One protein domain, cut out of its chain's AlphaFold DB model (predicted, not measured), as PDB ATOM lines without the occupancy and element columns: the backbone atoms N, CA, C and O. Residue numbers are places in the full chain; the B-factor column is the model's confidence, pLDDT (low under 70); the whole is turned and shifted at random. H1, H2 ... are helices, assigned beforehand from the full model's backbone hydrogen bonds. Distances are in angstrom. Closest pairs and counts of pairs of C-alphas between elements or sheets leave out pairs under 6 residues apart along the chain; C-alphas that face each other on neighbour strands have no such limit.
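AT A GLANCE: This is residues 5 to 59 of the 74 residues of an uncharacterized protein of Chloroflexi bacterium (strain G233) (UniProt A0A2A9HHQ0). The longer helix H2 and the helix H1 make a narrow V, joined at its point by a tight turn, residues 28 and 29, with the two arms spreading apart toward the first and last printed residues. The arms are of unequal length and lie nearly in one plane, with an open gap between them. The printed part has 55 residues with two named helices, H1 then H2, and no named strand; the class is all helix. It is only just loose, close to extended, with a radius of gyration of the C-alphas of 14.9 A, and its C-alphas span 44 by 30 by 7 A, an outline that is only just flat.

IN THESE COORDINATES: H2, residues 30 to 58, is 41.1 A long from first to last C-alpha; it begins at C-alpha 30 at (30.312, 14.655, 50.805) and ends at C-alpha 58 at (38.919, 38.832, 18.642). H1, residues 6 to 27, is 31.3 A long and begins at C-alpha 6 at (54.218, 32.824, 38.544).

HOW THE PARTS SIT: H2 and H1 form a helical hairpin. They only just touch, with 3 pairs of C-alphas within 8 A; the closest C-alphas are those of Val 33 and Leu 24, 6.5 A apart. H1 touches H2 with residues 21 to 25 alone, and H2 touches H1 with residue 33 alone. Their lines stand at a shallow tilt of 30 degrees, opposite ways, and their centres are 17.5 A apart. In H1 and H2 every O i to N i+4 pair is within hydrogen-bond range.

THE WHOLE: The two C-alphas farthest apart are those of Val 26 and Phe 58, 43.9 A. Residues 5 to 20, of which 6 to 20 belong to H1, stand free, and so do residues 38 to 50 and 52 to 58 of H2, and residues 26 to 31. The printed part has no cut, and the link from H1 to H2 is tight. The mean pLDDT of the printed part is 93.3, and no printed residue is under 70.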
ATOM      1  N   LEU A   5      57.726  34.808  39.760       82.56
ATOM      2  CA  LEU A   5      56.755  34.580  40.848       82.56
ATOM      3  C   LEU A   5      55.577  33.694  40.427       82.56
ATOM      4  O   LEU A   5      54.912  33.094  41.268       82.56
ATOM      5  N   ARG A   6      55.330  33.587  39.120       82.56
ATOM      6  CA  ARG A   6      54.218  32.824  38.544       82.56
ATOM      7  C   ARG A   6      54.166  31.352  39.003       82.56
ATOM      8  O   ARG A   6      53.079  30.924  39.383       82.56
ATOM      9  N   PRO A   7      55.269  30.572  39.025       87.12
ATOM     10  CA  PRO A   7      55.215  29.184  39.491       87.12
ATOM     11  C   PRO A   7      54.881  29.062  40.984       87.12
ATOM     12  O   PRO A   7      54.100  28.192  41.352       87.12
ATOM     13  N   TYR A   8      55.405  29.952  41.834       90.62
ATOM     14  CA  TYR A   8      55.139  29.930  43.278       90.62
ATOM     15  C   TYR A   8      53.689  30.278  43.602       90.62
ATOM     16  O   TYR A   8      53.059  29.603  44.412       90.62
ATOM     17  N   VAL A   9      53.139  31.291  42.928       90.94
ATOM     18  CA  VAL A   9      51.725  31.662  43.075       90.94
ATOM     19  C   VAL A   9      50.825  30.517  42.610       90.94
ATOM     20  O   VAL A   9      49.870  30.179  43.301       90.94
ATOM     21  N   ASN A  10      51.155  29.865  41.492       91.12
ATOM     22  CA  ASN A  10      50.395  28.709  41.017       91.12
ATOM     23  C   ASN A  10      50.448  27.539  42.012       91.12
ATOM     24  O   ASN A  10      49.413  26.942  42.299       91.12
ATOM     25  N   ALA A  11      51.624  27.229  42.566       92.06
ATOM     26  CA  ALA A  11      51.776  26.174  43.567       92.06
ATOM     27  C   ALA A  11      50.987  26.481  44.852       92.06
ATOM     28  O   ALA A  11      50.281  25.610  45.360       92.06
ATOM     29  N   PHE A  12      51.043  27.727  45.334       95.19
ATOM     30  CA  PHE A  12      50.245  28.185  46.473       95.19
ATOM     31  C   PHE A  12      48.744  28.031  46.211       95.19
ATOM     32  O   PHE A  12      48.034  27.474  47.044       95.19
ATOM     33  N   LEU A  13      48.263  28.476  45.046       94.38
ATOM     34  CA  LEU A  13      46.851  28.366  44.679       94.38
ATOM     35  C   LEU A  13      46.394  26.907  44.615       94.38
ATOM     36  O   LEU A  13      45.329  26.587  45.136       94.38
ATOM     37  N   LEU A  14      47.200  26.014  44.035       94.31
ATOM     38  CA  LEU A  14      46.889  24.584  43.998       94.31
ATOM     39  C   LEU A  14      46.803  23.988  45.409       94.31
ATOM     40  O   LEU A  14      45.835  23.293  45.718       94.31
ATOM     41  N   GLY A  15      47.771  24.297  46.278       95.88
ATOM     42  CA  GLY A  15      47.767  23.846  47.671       95.88
ATOM     43  C   GLY A  15      46.576  24.387  48.466       95.88
ATOM     44  O   GLY A  15      45.927  23.639  49.201       95.88
ATOM     45  N   PHE A  16      46.241  25.665  48.273       97.00
ATOM     46  CA  PHE A  16      45.069  26.294  48.872       97.00
ATOM     47  C   PHE A  16      43.773  25.613  48.420       97.00
ATOM     48  O   PHE A  16      42.971  25.234  49.269       97.00
ATOM     49  N   ILE A  17      43.588  25.387  47.114       95.19
ATOM     50  CA  ILE A  17      42.392  24.725  46.569       95.19
ATOM     51  C   ILE A  17      42.249  23.310  47.139       95.19
ATOM     52  O   ILE A  17      41.174  22.957  47.621       95.19
ATOM     53  N   ALA A  18      43.319  22.512  47.137       95.69
ATOM     54  CA  ALA A  18      43.284  21.147  47.663       95.69
ATOM     55  C   ALA A  18      42.914  21.112  49.156       95.69
ATOM     56  O   ALA A  18      42.044  20.344  49.572       95.69
ATOM     57  N   THR A  19      43.530  21.987  49.954       97.19
ATOM     58  CA  THR A  19      43.273  22.071  51.399       97.19
ATOM     59  C   THR A  19      41.868  22.595  51.690       97.19
ATOM     60  O   THR A  19      41.191  22.099  52.588       97.19
ATOM     61  N   PHE A  20      41.394  23.560  50.903       96.44
ATOM     62  CA  PHE A  20      40.037  24.083  51.007       96.44
ATOM     63  C   PHE A  20      38.996  23.002  50.696       96.44
ATOM     64  O   PHE A  20      38.053  22.838  51.461       96.44
ATOM     65  N   ILE A  21      39.197  22.202  49.643       95.19
ATOM     66  CA  ILE A  21      38.320  21.064  49.334       95.19
ATOM     67  C   ILE A  21      38.305  20.064  50.497       95.19
ATOM     68  O   ILE A  21      37.227  19.662  50.930       95.19
ATOM     69  N   ALA A  22      39.468  19.708  51.052       96.62
ATOM     70  CA  ALA A  22      39.537  18.822  52.216       96.62
ATOM     71  C   ALA A  22      38.758  19.387  53.420       96.62
ATOM     72  O   ALA A  22      37.992  18.662  54.053       96.62
ATOM     73  N   PHE A  23      38.881  20.688  53.692       97.12
ATOM     74  CA  PHE A  23      38.093  21.363  54.725       97.12
ATOM     75  C   PHE A  23      36.581  21.278  54.462       97.12
ATOM     76  O   PHE A  23      35.812  21.035  55.393       97.12
ATOM     77  N   LEU A  24      36.138  21.423  53.208       96.06
ATOM     78  CA  LEU A  24      34.722  21.287  52.866       96.06
ATOM     79  C   LEU A  24      34.193  19.882  53.184       96.06
ATOM     80  O   LEU A  24      33.105  19.775  53.742       96.06
ATOM     81  N   PHE A  25      34.970  18.828  52.922       96.12
ATOM     82  CA  PHE A  25      34.602  17.454  53.296       96.12
ATOM     83  C   PHE A  25      34.511  17.231  54.808       96.12
ATOM     84  O   PHE A  25      33.727  16.401  55.255       96.12
ATOM     85  N   VAL A  26      35.293  17.969  55.596       96.94
ATOM     86  CA  VAL A  26      35.211  17.923  57.065       96.94
ATOM     87  C   VAL A  26      33.953  18.634  57.569       96.94
ATOM     88  O   VAL A  26      33.387  18.243  58.589       96.94
ATOM     89  N   ARG A  27      33.511  19.697  56.884       96.44
ATOM     90  CA  ARG A  27      32.447  20.586  57.373       96.44
ATOM     91  C   ARG A  27      31.052  20.275  56.825       96.44
ATOM     92  O   ARG A  27      30.075  20.586  57.509       96.44
ATOM     93  N   PHE A  28      30.959  19.714  55.623       95.94
ATOM     94  CA  PHE A  28      29.721  19.542  54.860       95.94
ATOM     95  C   PHE A  28      29.537  18.098  54.380       95.94
ATOM     96  O   PHE A  28      30.459  17.286  54.430       95.94
ATOM     97  N   ASN A  29      28.341  17.778  53.881       96.19
ATOM     98  CA  ASN A  29      28.070  16.464  53.307       96.19
ATOM     99  C   ASN A  29      28.903  16.235  52.045       96.19
ATOM    100  O   ASN A  29      28.964  17.083  51.154       96.19
ATOM    101  N   ALA A  30      29.469  15.036  51.931       94.38
ATOM    102  CA  ALA A  30      30.312  14.655  50.805       94.38
ATOM    103  C   ALA A  30      29.611  14.808  49.439       94.38
ATOM    104  O   ALA A  30      30.259  15.190  48.465       94.38
ATOM    105  N   SER A  31      28.300  14.548  49.371       96.31
ATOM    106  CA  SER A  31      27.491  14.701  48.154       96.31
ATOM    107  C   SER A  31      27.455  16.144  47.656       96.31
ATOM    108  O   SER A  31      27.662  16.394  46.469       96.31
ATOM    109  N   ASP A  32      27.248  17.091  48.569       95.88
ATOM    110  CA  ASP A  32      27.097  18.510  48.247       95.88
ATOM    111  C   ASP A  32      28.447  19.098  47.823       95.88
ATOM    112  O   ASP A  32      28.534  19.858  46.856       95.88
ATOM    113  N   VAL A  33      29.523  18.674  48.496       96.12
ATOM    114  CA  VAL A  33      30.895  19.061  48.145       96.12
ATOM    115  C   VAL A  33      31.280  18.514  46.774       96.12
ATOM    116  O   VAL A  33      31.783  19.269  45.944       96.12
ATOM    117  N   MET A  34      31.017  17.234  46.496       96.69
ATOM    118  CA  MET A  34      31.287  16.640  45.181       96.69
ATOM    119  C   MET A  34      30.521  17.352  44.068       96.69
ATOM    120  O   MET A  34      31.114  17.692  43.044       96.69
ATOM    121  N   LEU A  35      29.236  17.641  44.277       96.38
ATOM    122  CA  LEU A  35      28.429  18.384  43.312       96.38
ATOM    123  C   LEU A  35      28.995  19.793  43.075       96.38
ATOM    124  O   LEU A  35      29.150  20.203  41.925       96.38
ATOM    125  N   GLY A  36      29.389  20.503  44.136       94.75
ATOM    126  CA  GLY A  36      30.047  21.806  44.032       94.75
ATOM    127  C   GLY A  36      31.373  21.755  43.263       94.75
ATOM    128  O   GLY A  36      31.613  22.594  42.393       94.75
ATOM    129  N   VAL A  37      32.213  20.747  43.524       95.19
ATOM    130  CA  VAL A  37      33.486  20.534  42.809       95.19
ATOM    131  C   VAL A  37      33.241  20.257  41.326       95.19
ATOM    132  O   VAL A  37      33.909  20.854  40.483       95.19
ATOM    133  N   VAL A  38      32.266  19.406  40.992       97.00
ATOM    134  CA  VAL A  38      31.905  19.104  39.598       97.00
ATOM    135  C   VAL A  38      31.409  20.358  38.880       97.00
ATOM    136  O   VAL A  38      31.889  20.657  37.787       97.00
ATOM    137  N   ILE A  39      30.512  21.134  39.498       96.12
ATOM    138  CA  ILE A  39      30.023  22.398  38.924       96.12
ATOM    139  C   ILE A  39      31.181  23.374  38.701       96.12
ATOM    140  O   ILE A  39      31.293  23.954  37.621       96.12
ATOM    141  N   GLY A  40      32.066  23.531  39.689       94.56
ATOM    142  CA  GLY A  40      33.238  24.400  39.581       94.56
ATOM    143  C   GLY A  40      34.182  23.975  38.454       94.56
ATOM    144  O   GLY A  40      34.610  24.815  37.660       94.56
ATOM    145  N   ALA A  41      34.462  22.675  38.331       94.25
ATOM    146  CA  ALA A  41      35.315  22.129  37.278       94.25
ATOM    147  C   ALA A  41      34.704  22.323  35.880       94.25
ATOM    148  O   ALA A  41      35.389  22.793  34.969       94.25
ATOM    149  N   VAL A  42      33.412  22.023  35.716       97.06
ATOM    150  CA  VAL A  42      32.694  22.209  34.445       97.06
ATOM    151  C   VAL A  42      32.623  23.692  34.078       97.06
ATOM    152  O   VAL A  42      32.957  24.058  32.952       97.06
ATOM    153  N   GLY A  43      32.260  24.561  35.023       96.44
ATOM    154  CA  GLY A  43      32.217  26.008  34.813       96.44
ATOM    155  C   GLY A  43      33.583  26.582  34.430       96.44
ATOM    156  O   GLY A  43      33.681  27.362  33.482       96.44
ATOM    157  N   GLY A  44      34.652  26.143  35.099       94.12
ATOM    158  CA  GLY A  44      36.024  26.521  34.764       94.12
ATOM    159  C   GLY A  44      36.442  26.064  33.363       94.12
ATOM    160  O   GLY A  44      37.007  26.852  32.602       94.12
ATOM    161  N   ALA A  45      36.118  24.825  32.985       95.69
ATOM    162  CA  ALA A  45      36.396  24.302  31.648       95.69
ATOM    163  C   ALA A  45      35.643  25.084  30.559       95.69
ATOM    164  O   ALA A  45      36.243  25.482  29.559       95.69
ATOM    165  N   LEU A  46      34.355  25.368  30.770       96.75
ATOM    166  CA  LEU A  46      33.548  26.166  29.846       96.75
ATOM    167  C   LEU A  46      34.086  27.591  29.705       96.75
ATOM    168  O   LEU A  46      34.188  28.096  28.585       96.75
ATOM    169  N   ALA A  47      34.486  28.221  30.811       94.56
ATOM    170  CA  ALA A  47      35.114  29.534  30.779       94.56
ATOM    171  C   ALA A  47      36.416  29.505  29.965       94.56
ATOM    172  O   ALA A  47      36.599  30.350  29.093       94.56
ATOM    173  N   LEU A  48      37.291  28.515  30.179       94.00
ATOM    174  CA  LEU A  48      38.533  28.361  29.410       94.00
ATOM    175  C   LEU A  48      38.274  28.193  27.909       94.00
ATOM    176  O   LEU A  48      38.929  28.850  27.100       94.00
ATOM    177  N   VAL A  49      37.308  27.352  27.534       94.00
ATOM    178  CA  VAL A  49      36.910  27.166  26.131       94.00
ATOM    179  C   VAL A  49      36.366  28.470  25.547       94.00
ATOM    180  O   VAL A  49      36.774  28.866  24.454       94.00
ATOM    181  N   GLY A  50      35.501  29.170  26.284       94.06
ATOM    182  CA  GLY A  50      34.929  30.452  25.877       94.06
ATOM    183  C   GLY A  50      35.992  31.533  25.680       94.06
ATOM    184  O   GLY A  50      36.049  32.151  24.618       94.06
ATOM    185  N   TYR A  51      36.892  31.708  26.650       91.06
ATOM    186  CA  TYR A  51      38.024  32.630  26.537       91.06
ATOM    187  C   TYR A  51      38.950  32.255  25.380       91.06
ATOM    188  O   TYR A  51      39.361  33.130  24.623       91.06
ATOM    189  N   GLY A  52      39.246  30.967  25.195       90.94
ATOM    190  CA  GLY A  52      40.059  30.491  24.077       90.94
ATOM    191  C   GLY A  52      39.420  30.796  22.720       90.94
ATOM    192  O   GLY A  52      40.102  31.256  21.804       90.94
ATOM    193  N   TYR A  53      38.109  30.595  22.595       92.94
ATOM    194  CA  TYR A  53      37.359  30.932  21.388       92.94
ATOM    195  C   TYR A  53      37.341  32.443  21.126       92.94
ATOM    196  O   TYR A  53      37.649  32.876  20.014       92.94
ATOM    197  N   LEU A  54      37.049  33.253  22.147       90.25
ATOM    198  CA  LEU A  54      37.056  34.713  22.040       90.25
ATOM    199  C   LEU A  54      38.444  35.246  21.678       90.25
ATOM    200  O   LEU A  54      38.546  36.095  20.801       90.25
ATOM    201  N   ASN A  55      39.508  34.706  22.272       87.69
ATOM    202  CA  ASN A  55      40.877  35.097  21.947       87.69
ATOM    203  C   ASN A  55      41.251  34.733  20.500       87.69
ATOM    204  O   ASN A  55      41.939  35.494  19.835       87.69
ATOM    205  N   ARG A  56      40.760  33.608  19.964       84.31
ATOM    206  CA  ARG A  56      40.964  33.269  18.542       84.31
ATOM    207  C   ARG A  56      40.185  34.182  17.596       84.31
ATOM    208  O   ARG A  56      40.661  34.457  16.502       84.31
ATOM    209  N   LYS A  57      38.981  34.606  17.991       86.31
ATOM    210  CA  LYS A  57      38.080  35.396  17.141       86.31
ATOM    211  C   LYS A  57      38.363  36.900  17.194       86.31
ATOM    212  O   LYS A  57      38.172  37.582  16.194       86.31
ATOM    213  N   PHE A  58      38.786  37.403  18.351       85.31
ATOM    214  CA  PHE A  58      38.919  38.832  18.642       85.31
ATOM    215  C   PHE A  58      40.279  39.220  19.239       85.31
ATOM    216  O   PHE A  58      40.519  40.406  19.450       85.31
ATOM    217  N   GLY A  59      41.155  38.260  19.547       72.94
ATOM    218  CA  GLY A  59      42.473  38.558  20.103       72.94
ATOM    219  C   GLY A  59      43.332  39.298  19.086       72.94
ATOM    220  O   GLY A  59      43.521  38.839  17.959       72.94
TER     221      GLY A  59